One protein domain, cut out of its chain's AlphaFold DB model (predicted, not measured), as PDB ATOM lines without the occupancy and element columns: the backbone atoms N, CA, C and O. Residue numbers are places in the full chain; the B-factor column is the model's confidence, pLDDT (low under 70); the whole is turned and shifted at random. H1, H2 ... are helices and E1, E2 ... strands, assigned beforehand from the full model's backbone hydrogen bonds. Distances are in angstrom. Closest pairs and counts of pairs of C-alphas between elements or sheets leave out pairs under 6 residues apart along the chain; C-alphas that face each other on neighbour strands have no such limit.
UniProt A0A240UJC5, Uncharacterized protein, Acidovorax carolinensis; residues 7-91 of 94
ATOM      1  N   GLU A   7     112.150 -36.213  23.353       92.31
ATOM      2  CA  GLU A   7     111.445 -36.639  22.144       92.31
ATOM      3  C   GLU A   7     109.938 -36.529  22.311       92.31
ATOM      4  O   GLU A   7     109.260 -36.018  21.415       92.31
ATOM      5  N   GLN A   8     109.423 -36.957  23.464       90.44
ATOM      6  CA  GLN A   8     108.018 -36.786  23.797       90.44
ATOM      7  C   GLN A   8     107.629 -35.305  23.742       90.44
ATOM      8  O   GLN A   8     106.672 -34.955  23.049       90.44
ATOM      9  N   MET A   9     108.417 -34.423  24.367       89.00
ATOM     10  CA  MET A   9     108.145 -32.983  24.335       89.00
ATOM     11  C   MET A   9     108.116 -32.435  22.906       89.00
ATOM     12  O   MET A   9     107.208 -31.689  22.554       89.00
ATOM     13  N   ARG A  10     109.071 -32.821  22.048       90.56
ATOM     14  CA  ARG A  10     109.089 -32.381  20.640       90.56
ATOM     15  C   ARG A  10     107.823 -32.790  19.889       90.56
ATOM     16  O   ARG A  10     107.296 -31.988  19.122       90.56
ATOM     17  N   ARG A  11     107.327 -34.012  20.109       92.75
ATOM     18  CA  ARG A  11     106.083 -34.488  19.481       92.75
ATOM     19  C   ARG A  11     104.871 -33.704  19.977       92.75
ATOM     20  O   ARG A  11     104.022 -33.334  19.172       92.75
ATOM     21  N   GLU A  12     104.809 -33.422  21.275       89.75
ATOM     22  CA  GLU A  12     103.733 -32.626  21.871       89.75
ATOM     23  C   GLU A  12     103.730 -31.186  21.336       89.75
ATOM     24  O   GLU A  12     102.679 -30.692  20.925       89.75
ATOM     25  N   PHE A  13     104.898 -30.540  21.245       87.62
ATOM     26  CA  PHE A  13     105.020 -29.205  20.651       87.62
ATOM     27  C   PHE A  13     104.587 -29.184  19.183       87.62
ATOM     28  O   PHE A  13     103.764 -28.352  18.807       87.62
ATOM     29  N   ALA A  14     105.045 -30.143  18.374       90.62
ATOM     30  CA  ALA A  14     104.652 -30.235  16.967       90.62
ATOM     31  C   ALA A  14     103.133 -30.436  16.791       90.62
ATOM     32  O   ALA A  14     102.521 -29.874  15.878       90.62
ATOM     33  N   ALA A  15     102.499 -31.210  17.677       88.94
ATOM     34  CA  ALA A  15     101.050 -31.400  17.668       88.94
ATOM     35  C   ALA A  15     100.294 -30.109  18.029       88.94
ATOM     36  O   ALA A  15      99.272 -29.796  17.413       88.94
ATOM     37  N   ILE A  16     100.804 -29.340  18.997       87.06
ATOM     38  CA  ILE A  16     100.245 -28.042  19.391       87.06
ATOM     39  C   ILE A  16     100.339 -27.040  18.234       87.06
ATOM     40  O   ILE A  16      99.327 -26.432  17.885       87.06
ATOM     41  N   GLU A  17     101.508 -26.909  17.605       86.94
ATOM     42  CA  GLU A  17     101.716 -26.015  16.458       86.94
ATOM     43  C   GLU A  17     100.806 -26.386  15.280       86.94
ATOM     44  O   GLU A  17     100.129 -25.528  14.713       86.94
ATOM     45  N   SER A  18     100.702 -27.682  14.964       86.81
ATOM     46  CA  SER A  18      99.824 -28.172  13.894       86.81
ATOM     47  C   SER A  18      98.353 -27.840  14.164       86.81
ATOM     48  O   SER A  18      97.628 -27.401  13.269       86.81
ATOM     49  N   ARG A  19      97.902 -27.997  15.416       86.88
ATOM     50  CA  ARG A  19      96.542 -27.630  15.830       86.88
ATOM     51  C   ARG A  19      96.302 -26.125  15.713       86.88
ATOM     52  O   ARG A  19      95.235 -25.720  15.257       86.88
ATOM     53  N   GLN A  20      97.264 -25.306  16.130       85.62
ATOM     54  CA  GLN A  20      97.168 -23.847  16.036       85.62
ATOM     55  C   GLN A  20      97.072 -23.394  14.580       85.62
ATOM     56  O   GLN A  20      96.186 -22.609  14.253       85.62
ATOM     57  N   ALA A  21      97.912 -23.943  13.699       84.50
ATOM     58  CA  ALA A  21      97.862 -23.662  12.268       84.50
ATOM     59  C   ALA A  21      96.493 -24.020  11.667       84.50
ATOM     60  O   ALA A  21      95.894 -23.205  10.963       84.50
ATOM     61  N   ALA A  22      95.951 -25.193  12.011       86.50
ATOM     62  CA  ALA A  22      94.632 -25.614  11.548       86.50
ATOM     63  C   ALA A  22      93.504 -24.688  12.038       86.50
ATOM     64  O   ALA A  22      92.608 -24.360  11.263       86.50
ATOM     65  N   LEU A  23      93.544 -24.233  13.296       83.94
ATOM     66  CA  LEU A  23      92.550 -23.296  13.839       83.94
ATOM     67  C   LEU A  23      92.614 -21.929  13.157       83.94
ATOM     68  O   LEU A  23      91.570 -21.360  12.851       83.94
ATOM     69  N   THR A  24      93.814 -21.423  12.890       80.50
ATOM     70  CA  THR A  24      93.998 -20.149  12.187       80.50
ATOM     71  C   THR A  24      93.530 -20.231  10.731       80.50
ATOM     72  O   THR A  24      93.006 -19.252  10.205       80.50
ATOM     73  N   GLN A  25      93.697 -21.386  10.077       83.31
ATOM     74  CA  GLN A  25      93.346 -21.563   8.667       83.31
ATOM     75  C   GLN A  25      91.871 -21.923   8.438       83.31
ATOM     76  O   GLN A  25      91.260 -21.408   7.503       83.31
ATOM     77  N   TYR A  26      91.311 -22.821   9.249       85.69
ATOM     78  CA  TYR A  26      89.991 -23.423   9.012       85.69
ATOM     79  C   TYR A  26      88.974 -23.148  10.127       85.69
ATOM     80  O   TYR A  26      87.798 -23.474   9.974       85.69
ATOM     81  N   GLY A  27      89.409 -22.606  11.266       85.06
ATOM     82  CA  GLY A  27      88.529 -22.271  12.380       85.06
ATOM     83  C   GLY A  27      87.805 -20.939  12.192       85.06
ATOM     84  O   GLY A  27      87.910 -20.271  11.163       85.06
ATOM     85  N   GLN A  28      87.081 -20.522  13.234       89.81
ATOM     86  CA  GLN A  28      86.550 -19.163  13.307       89.81
ATOM     87  C   GLN A  28      87.714 -18.170  13.211       89.81
ATOM     88  O   GLN A  28      88.599 -18.169  14.067       89.81
ATOM     89  N   LYS A  29      87.693 -17.304  12.194       92.25
ATOM     90  CA  LYS A  29      88.713 -16.272  12.004       92.25
ATOM     91  C   LYS A  29      88.624 -15.266  13.145       92.25
ATOM     92  O   LYS A  29      87.659 -14.497  13.240       92.25
ATOM     93  N   LEU A  30      89.620 -15.312  14.020       95.00
ATOM     94  CA  LEU A  30      89.798 -14.369  15.110       95.00
ATOM     95  C   LEU A  30      90.906 -13.393  14.747       95.00
ATOM     96  O   LEU A  30      91.935 -13.757  14.176       95.00
ATOM     97  N   LEU A  31      90.667 -12.139  15.085       95.38
ATOM     98  CA  LEU A  31      91.622 -11.064  14.934       95.38
ATOM     99  C   LEU A  31      91.857 -10.423  16.296       95.38
ATOM    100  O   LEU A  31      90.979 -10.439  17.160       95.38
ATOM    101  N   ALA A  32      93.024  -9.827  16.473       96.00
ATOM    102  CA  ALA A  32      93.347  -9.072  17.665       96.00
ATOM    103  C   ALA A  32      93.965  -7.721  17.327       96.00
ATOM    104  O   ALA A  32      94.559  -7.535  16.266       96.00
ATOM    105  N   ARG A  33      93.825  -6.794  18.269       96.19
ATOM    106  CA  ARG A  33      94.531  -5.514  18.308       96.19
ATOM    107  C   ARG A  33      95.201  -5.381  19.662       96.19
ATOM    108  O   ARG A  33      94.543  -5.611  20.675       96.19
ATOM    109  N   ILE A  34      96.461  -4.958  19.703       95.56
ATOM    110  CA  ILE A  34      97.125  -4.654  20.976       95.56
ATOM    111  C   ILE A  34      96.486  -3.405  21.583       95.56
ATOM    112  O   ILE A  34      96.349  -2.377  20.918       95.56
ATOM    113  N   ARG A  35      96.072  -3.497  22.846       94.38
ATOM    114  CA  ARG A  35      95.470  -2.371  23.560       94.38
ATOM    115  C   ARG A  35      96.507  -1.276  23.823       94.38
ATOM    116  O   ARG A  35      97.635  -1.613  24.181       94.38
ATOM    117  N   PRO A  36      96.111   0.009  23.801       94.38
ATOM    118  CA  PRO A  36      96.971   1.125  24.212       94.38
ATOM    119  C   PRO A  36      97.551   0.999  25.626       94.38
ATOM    120  O   PRO A  36      98.609   1.541  25.918       94.38
ATOM    121  N   THR A  37      96.864   0.278  26.514       93.81
ATOM    122  CA  THR A  37      97.293   0.050  27.900       93.81
ATOM    123  C   THR A  37      98.304  -1.086  28.054       93.81
ATOM    124  O   THR A  37      98.861  -1.259  29.139       93.81
ATOM    125  N   SER A  38      98.533  -1.885  27.011       94.06
ATOM    126  CA  SER A  38      99.488  -2.984  27.069       94.06
ATOM    127  C   SER A  38     100.922  -2.468  26.979       94.06
ATOM    128  O   SER A  38     101.230  -1.569  26.203       94.06
ATOM    129  N   LYS A  39     101.849  -3.127  27.682       94.06
ATOM    130  CA  LYS A  39     103.293  -2.877  27.520       94.06
ATOM    131  C   LYS A  39     103.828  -3.245  26.127       94.06
ATOM    132  O   LYS A  39     104.958  -2.902  25.806       94.06
ATOM    133  N   TYR A  40     103.049  -3.988  25.341       93.81
ATOM    134  CA  TYR A  40     103.383  -4.369  23.968       93.81
ATOM    135  C   TYR A  40     102.820  -3.388  22.934       93.81
ATOM    136  O   TYR A  40     102.948  -3.627  21.733       93.81
ATOM    137  N   TYR A  41     102.164  -2.309  23.373       92.69
ATOM    138  CA  TYR A  41     101.640  -1.297  22.469       92.69
ATOM    139  C   TYR A  41     102.759  -0.701  21.603       92.69
ATOM    140  O   TYR A  41     103.848  -0.417  22.096       92.69
ATOM    141  N   GLY A  42     102.494  -0.554  20.302       89.94
ATOM    142  CA  GLY A  42     103.493  -0.161  19.300       89.94
ATOM    143  C   GLY A  42     104.265  -1.330  18.673       89.94
ATOM    144  O   GLY A  42     105.076  -1.113  17.775       89.94
ATOM    145  N   GLN A  43     104.018  -2.575  19.096       89.12
ATOM    146  CA  GLN A  43     104.424  -3.734  18.304       89.12
ATOM    147  C   GLN A  43     103.482  -3.868  17.101       89.12
ATOM    148  O   GLN A  43     102.346  -4.313  17.243       89.12
ATOM    149  N   GLY A  44     103.969  -3.481  15.923       84.25
ATOM    150  CA  GLY A  44     103.180  -3.428  14.691       84.25
ATOM    151  C   GLY A  44     102.480  -2.085  14.483       84.25
ATOM    152  O   GLY A  44     102.716  -1.121  15.209       84.25
ATOM    153  N   ASP A  45     101.629  -2.034  13.465       87.25
ATOM    154  CA  ASP A  45     100.946  -0.807  13.064       87.25
ATOM    155  C   ASP A  45      99.759  -0.488  13.984       87.25
ATOM    156  O   ASP A  45      98.952  -1.354  14.343       87.25
ATOM    157  N   GLU A  46      99.634   0.783  14.363       86.56
ATOM    158  CA  GLU A  46      98.592   1.251  15.272       86.56
ATOM    159  C   GLU A  46      97.189   1.005  14.697       86.56
ATOM    160  O   GLU A  46      96.882   1.339  13.553       86.56
ATOM    161  N   GLY A  47      96.314   0.400  15.503       84.38
ATOM    162  CA  GLY A  47      94.933   0.119  15.111       84.38
ATOM    163  C   GLY A  47      94.752  -1.067  14.157       84.38
ATOM    164  O   GLY A  47      93.608  -1.464  13.923       84.38
ATOM    165  N   VAL A  48      95.833  -1.667  13.650       91.56
ATOM    166  CA  VAL A  48      95.757  -2.787  12.706       91.56
ATOM    167  C   VAL A  48      95.385  -4.083  13.423       91.56
ATOM    168  O   VAL A  48      95.920  -4.430  14.478       91.56
ATOM    169  N   LEU A  49      94.436  -4.805  12.825       94.50
ATOM    170  CA  LEU A  49      94.014  -6.125  13.270       94.50
ATOM    171  C   LEU A  49      94.938  -7.199  12.692       94.50
ATOM    172  O   LEU A  49      95.195  -7.210  11.490       94.50
ATOM    173  N   PHE A  50      95.372  -8.144  13.522       93.81
ATOM    174  CA  PHE A  50      96.182  -9.286  13.094       93.81
ATOM    175  C   PHE A  50      95.495 -10.616  13.417       93.81
ATOM    176  O   PHE A  50      94.770 -10.699  14.411       93.81
ATOM    177  N   PRO A  51      95.699 -11.660  12.594       93.38
ATOM    178  CA  PRO A  51      95.111 -12.970  12.831       93.38
ATOM    179  C   PRO A  51      95.681 -13.612  14.092       93.38
ATOM    180  O   PRO A  51      96.891 -13.581  14.329       93.38
ATOM    181  N   VAL A  52      94.790 -14.212  14.879       94.69
ATOM    182  CA  VAL A  52      95.138 -14.942  16.098       94.69
ATOM    183  C   VAL A  52      94.337 -16.229  16.228       94.69
ATOM    184  O   VAL A  52      93.270 -16.382  15.635       94.69
ATOM    185  N   CYS A  53      94.815 -17.134  17.073       94.25
ATOM    186  CA  CYS A  53      94.013 -18.220  17.622       94.25
ATOM    187  C   CYS A  53      94.110 -18.235  19.152       94.25
ATOM    188  O   CYS A  53      95.021 -17.651  19.745       94.25
ATOM    189  N   ILE A  54      93.141 -18.882  19.803       92.75
ATOM    190  CA  ILE A  54      93.150 -19.059  21.256       92.75
ATOM    191  C   ILE A  54      93.773 -20.418  21.570       92.75
ATOM    192  O   ILE A  54      93.248 -21.464  21.184       92.75
ATOM    193  N   GLY A  55      94.925 -20.376  22.232       89.25
ATOM    194  CA  GLY A  55      95.675 -21.535  22.684       89.25
ATOM    195  C   GLY A  55      95.107 -22.167  23.953       89.25
ATOM    196  O   GLY A  55      93.978 -21.913  24.373       89.25
ATOM    197  N   VAL A  56      95.920 -23.016  24.579       85.69
ATOM    198  CA  VAL A  56      95.590 -23.618  25.877       85.69
ATOM    199  C   VAL A  56      95.414 -22.545  26.955       85.69
ATOM    200  O   VAL A  56      96.024 -21.477  26.892       85.69
ATOM    201  N   ALA A  57      94.579 -22.838  27.954       82.00
ATOM    202  CA  ALA A  57      94.346 -21.932  29.072       82.00
ATOM    203  C   ALA A  57      95.669 -21.606  29.784       82.00
ATOM    204  O   ALA A  57      96.424 -22.497  30.170       82.00
ATOM    205  N   GLY A  58      95.942 -20.316  29.942       88.38
ATOM    206  CA  GLY A  58      97.192 -19.803  30.474       88.38
ATOM    207  C   GLY A  58      97.249 -18.290  30.328       88.38
ATOM    208  O   GLY A  58      96.352 -17.677  29.752       88.38
ATOM    209  N   GLU A  59      98.306 -17.685  30.860       91.88
ATOM    210  CA  GLU A  59      98.436 -16.228  30.855       91.88
ATOM    211  C   GLU A  59      98.598 -15.676  29.427       91.88
ATOM    212  O   GLU A  59      97.966 -14.683  29.085       91.88
ATOM    213  N   TYR A  60      99.370 -16.361  28.578       94.25
ATOM    214  CA  TYR A  60      99.637 -16.000  27.179       94.25
ATOM    215  C   TYR A  60      98.887 -16.922  26.214       94.25
ATOM    216  O   TYR A  60      99.485 -17.712  25.487       94.25
ATOM    217  N   CYS A  61      97.559 -16.881  26.265       93.81
ATOM    218  CA  CYS A  61      96.706 -17.775  25.482       93.81
ATOM    219  C   CYS A  61      96.255 -17.198  24.133       93.81
ATOM    220  O   CYS A  61      95.614 -17.915  23.368       93.81
ATOM    221  N   VAL A  62      96.575 -15.942  23.810       94.81
ATOM    222  CA  VAL A  62      96.318 -15.374  22.478       94.81
ATOM    223  C   VAL A  62      97.568 -15.557  21.634       94.81
ATOM    224  O   VAL A  62      98.610 -15.001  21.963       94.81
ATOM    225  N   LEU A  63      97.477 -16.335  20.561       94.56
ATOM    226  CA  LEU A  63      98.627 -16.744  19.758       94.56
ATOM    227  C   LEU A  63      98.561 -16.114  18.370       94.56
ATOM    228  O   LEU A  63      97.519 -16.169  17.719       94.56
ATOM    229  N   GLY A  64      99.672 -15.542  17.919       92.31
ATOM    230  CA  GLY A  64      99.801 -14.808  16.664       92.31
ATOM    231  C   GLY A  64     100.233 -13.355  16.864       92.31
ATOM    232  O   GLY A  64     100.578 -12.919  17.964       92.31
ATOM    233  N   GLY A  65     100.200 -12.593  15.774       91.50
ATOM    234  CA  GLY A  65     100.612 -11.192  15.761       91.50
ATOM    235  C   GLY A  65     102.128 -10.959  15.851       91.50
ATOM    236  O   GLY A  65     102.914 -11.907  15.843       91.50
ATOM    237  N   PRO A  66     102.556  -9.687  15.930       92.88
ATOM    238  CA  PRO A  66     103.963  -9.286  15.805       92.88
ATOM    239  C   PRO A  66     104.884  -9.831  16.908       92.88
ATOM    240  O   PRO A  66     106.050 -10.125  16.666       92.88
ATOM    241  N   GLY A  67     104.359  -9.959  18.124       91.06
ATOM    242  CA  GLY A  67     105.053 -10.467  19.310       91.06
ATOM    243  C   GLY A  67     104.863 -11.967  19.533       91.06
ATOM    244  O   GLY A  67     105.328 -12.496  20.542       91.06
ATOM    245  N   GLY A  68     104.161 -12.654  18.626       92.94
ATOM    246  CA  GLY A  68     103.933 -14.099  18.645       92.94
ATOM    247  C   GLY A  68     102.870 -14.578  19.637       92.94
ATOM    248  O   GLY A  68     102.099 -15.473  19.299       92.94
ATOM    249  N   GLN A  69     102.796 -14.003  20.839       94.75
ATOM    250  CA  GLN A  69     101.767 -14.341  21.825       94.75
ATOM    251  C   GLN A  69     101.475 -13.196  22.800       94.75
ATOM    252  O   GLN A  69     102.363 -12.428  23.173       94.75
ATOM    253  N   TYR A  70     100.235 -13.133  23.280       95.75
ATOM    254  CA  TYR A  70      99.732 -12.083  24.162       95.75
ATOM    255  C   TYR A  70      98.783 -12.634  25.227       95.75
ATOM    256  O   TYR A  70      98.241 -13.738  25.114       95.75
ATOM    257  N   ARG A  71      98.552 -11.830  26.269       95.12
ATOM    258  CA  ARG A  71      97.508 -12.081  27.265       95.12
ATOM    259  C   ARG A  71      96.169 -11.559  26.763       95.12
ATOM    260  O   ARG A  71      96.126 -10.550  26.066       95.12
ATOM    261  N   LEU A  72      95.063 -12.154  27.212       93.56
ATOM    262  CA  LEU A  72      93.718 -11.615  26.940       93.56
ATOM    263  C   LEU A  72      93.540 -10.175  27.447       93.56
ATOM    264  O   LEU A  72      92.781  -9.404  26.871       93.56
ATOM    265  N   SER A  73      94.245  -9.789  28.515       93.62
ATOM    266  CA  SER A  73      94.217  -8.423  29.048       93.62
ATOM    267  C   SER A  73      94.929  -7.405  28.153       93.62
ATOM    268  O   SER A  73      94.605  -6.221  28.226       93.62
ATOM    269  N   ASP A  74      95.883  -7.857  27.336       95.31
ATOM    270  CA  ASP A  74      96.749  -7.014  26.504       95.31
ATOM    271  C   ASP A  74      96.147  -6.701  25.130       95.31
ATOM    272  O   ASP A  74      96.635  -5.809  24.436       95.31
ATOM    273  N   VAL A  75      95.094  -7.412  24.725       95.50
ATOM    274  CA  VAL A  75      94.507  -7.290  23.389       95.50
ATOM    275  C   VAL A  75      92.993  -7.135  23.436       95.50
ATOM    276  O   VAL A  75      92.318  -7.630  24.335       95.50
ATOM    277  N   ASP A  76      92.450  -6.468  22.425       95.88
ATOM    278  CA  ASP A  76      91.042  -6.591  22.065       95.88
ATOM    279  C   ASP A  76      90.883  -7.720  21.050       95.88
ATOM    280  O   ASP A  76      91.656  -7.795  20.094       95.88
ATOM    281  N   LEU A  77      89.883  -8.580  21.249       95.81
ATOM    282  CA  LEU A  77      89.565  -9.682  20.343       95.81
ATOM    283  C   LEU A  77      88.395  -9.325  19.435       95.81
ATOM    284  O   LEU A  77      87.428  -8.700  19.865       95.81
ATOM    285  N   PHE A  78      88.459  -9.786  18.193       96.06
ATOM    286  CA  PHE A  78      87.430  -9.590  17.185       96.06
ATOM    287  C   PHE A  78      87.152 -10.902  16.458       96.06
ATOM    288  O   PHE A  78      88.071 -11.658  16.151       96.06
ATOM    289  N   ALA A  79      85.886 -11.153  16.135       94.62
ATOM    290  CA  ALA A  79      85.481 -12.236  15.247       94.62
ATOM    291  C   ALA A  79      85.144 -11.679  13.859       94.62
ATOM    292  O   ALA A  79      84.346 -10.748  13.727       94.62
ATOM    293  N   ALA A  80      85.733 -12.268  12.820       92.06
ATOM    294  CA  ALA A  80      85.362 -12.013  11.432       92.06
ATOM    295  C   ALA A  80      84.438 -13.139  10.943       92.06
ATOM    296  O   ALA A  80      84.880 -14.267  10.742       92.06
ATOM    297  N   PHE A  81      83.145 -12.846  10.791       85.75
ATOM    298  CA  PHE A  81      82.141 -13.818  10.323       85.75
ATOM    299  C   PHE A  81      82.015 -13.869   8.796       85.75
ATOM    300  O   PHE A  81      81.618 -14.885   8.239       85.75
ATOM    301  N   ASP A  82      82.318 -12.755   8.135       84.75
ATOM    302  CA  ASP A  82      82.240 -12.570   6.688       84.75
ATOM    303  C   ASP A  82      83.327 -11.562   6.307       84.75
ATOM    304  O   ASP A  82      83.414 -10.499   6.925       84.75
ATOM    305  N   ASP A  83      84.138 -11.871   5.296       83.38
ATOM    306  CA  ASP A  83      85.197 -10.976   4.816       83.38
ATOM    307  C   ASP A  83      84.643  -9.667   4.217       83.38
ATOM    308  O   ASP A  83      85.383  -8.700   4.043       83.38
ATOM    309  N   LYS A  84      83.338  -9.601   3.922       88.69
ATOM    310  CA  LYS A  84      82.656  -8.389   3.438       88.69
ATOM    311  C   LYS A  84      82.159  -7.473   4.555       88.69
ATOM    312  O   LYS A  84      81.701  -6.367   4.265       88.69
ATOM    313  N   LYS A  85      82.183  -7.922   5.813       89.44
ATOM    314  CA  LYS A  85      81.680  -7.165   6.965       89.44
ATOM    315  C   LYS A  85      82.824  -6.804   7.910       89.44
ATOM    316  O   LYS A  85      83.781  -7.567   8.032       89.44
ATOM    317  N   PRO A  86      82.733  -5.662   8.612       91.00
ATOM    318  CA  PRO A  86      83.718  -5.336   9.628       91.00
ATOM    319  C   PRO A  86      83.717  -6.411  10.732       91.00
ATOM    320  O   PRO A  86      82.644  -6.884  11.128       91.00
ATOM    321  N   PRO A  87      84.896  -6.795  11.251       94.94
ATOM    322  CA  PRO A  87      84.998  -7.699  12.389       94.94
ATOM    323  C   PRO A  87      84.248  -7.153  13.608       94.94
ATOM    324  O   PRO A  87      84.291  -5.960  13.902       94.94
ATOM    325  N   THR A  88      83.571  -8.036  14.337       95.19
ATOM    326  CA  THR A  88      82.830  -7.671  15.551       95.19
ATOM    327  C   THR A  88      83.724  -7.849  16.766       95.19
ATOM    328  O   THR A  88      84.281  -8.931  16.953       95.19
ATOM    329  N   GLN A  89      83.867  -6.812  17.594       95.19
ATOM    330  CA  GLN A  89      84.630  -6.921  18.836       95.19
ATOM    331  C   GLN A  89      83.924  -7.870  19.805       95.19
ATOM    332  O   GLN A  89      82.730  -7.732  20.068       95.19
ATOM    333  N   ILE A  90      84.676  -8.820  20.349       93.69
ATOM    334  CA  ILE A  90      84.226  -9.700  21.419       93.69
ATOM    335  C   ILE A  90      84.470  -8.968  22.734       93.69
ATOM    336  O   ILE A  90      85.606  -8.628  23.072       93.69
ATOM    337  N   THR A  91      83.401  -8.737  23.483       88.25
ATOM    338  CA  THR A  91      83.463  -8.231  24.851       88.25
ATOM    339  C   THR A  91      82.976  -9.317  25.798       88.25
ATOM    340  O   THR A  91      82.024 -10.042  25.510       88.25
TER     341      THR A  91
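AT A GLANCE: This is residues 7 to 91 of the 94 residues of an uncharacterized protein of Acidovorax carolinensis (UniProt A0A240UJC5). A small, strongly twisted sheet of five strands makes the body, and one long helix, H1, packs on it with residues 19 to 25, mostly at E2, while residues 7 to 15 stick out free. The 85 printed residues run H1 E1 E2 E3 E4 E5; the antiparallel sheet has the order E3 E2 E1 E4 E5. The class is mixed, with under half of the residues in named elements; the whole is compact, radius of gyration of the C-alphas 13.5 A, spanning 41 by 31 by 21 A.

HOW THE PARTS SIT: Start at H1, residues 7 to 26, where every O i to N i+4 pair is within hydrogen-bond range. Its closest C-alphas to E2, residues 50 to 54, are Thr 24 and Cys 53, 5.8 A apart. E1, residues 30 to 34, meets E2 only at a point, C-alphas 31 and 51 facing each other at 4.5 A. E1 is antiparallel to E4, residues 75 to 79: see N 31 and O 78, 2.8 A. E2 forms a hairpin with E3, residues 62 to 64 (N 53 and O 63, 2.9 A), and E4 with E5, residues 88 to 90 (N 90 and O 77, 2.8 A).

IN THESE COORDINATES: Find C-alpha 7 at (111.445, -36.639, 22.144); H1 runs 28.4 A. E1 spans 13.5 A, and E5 ends at C-alpha 90, (84.226, -9.700, 21.419).

THE WHOLE: The printed part has no cut; the link from E1 to E2 is long, and no printed residue is under 70.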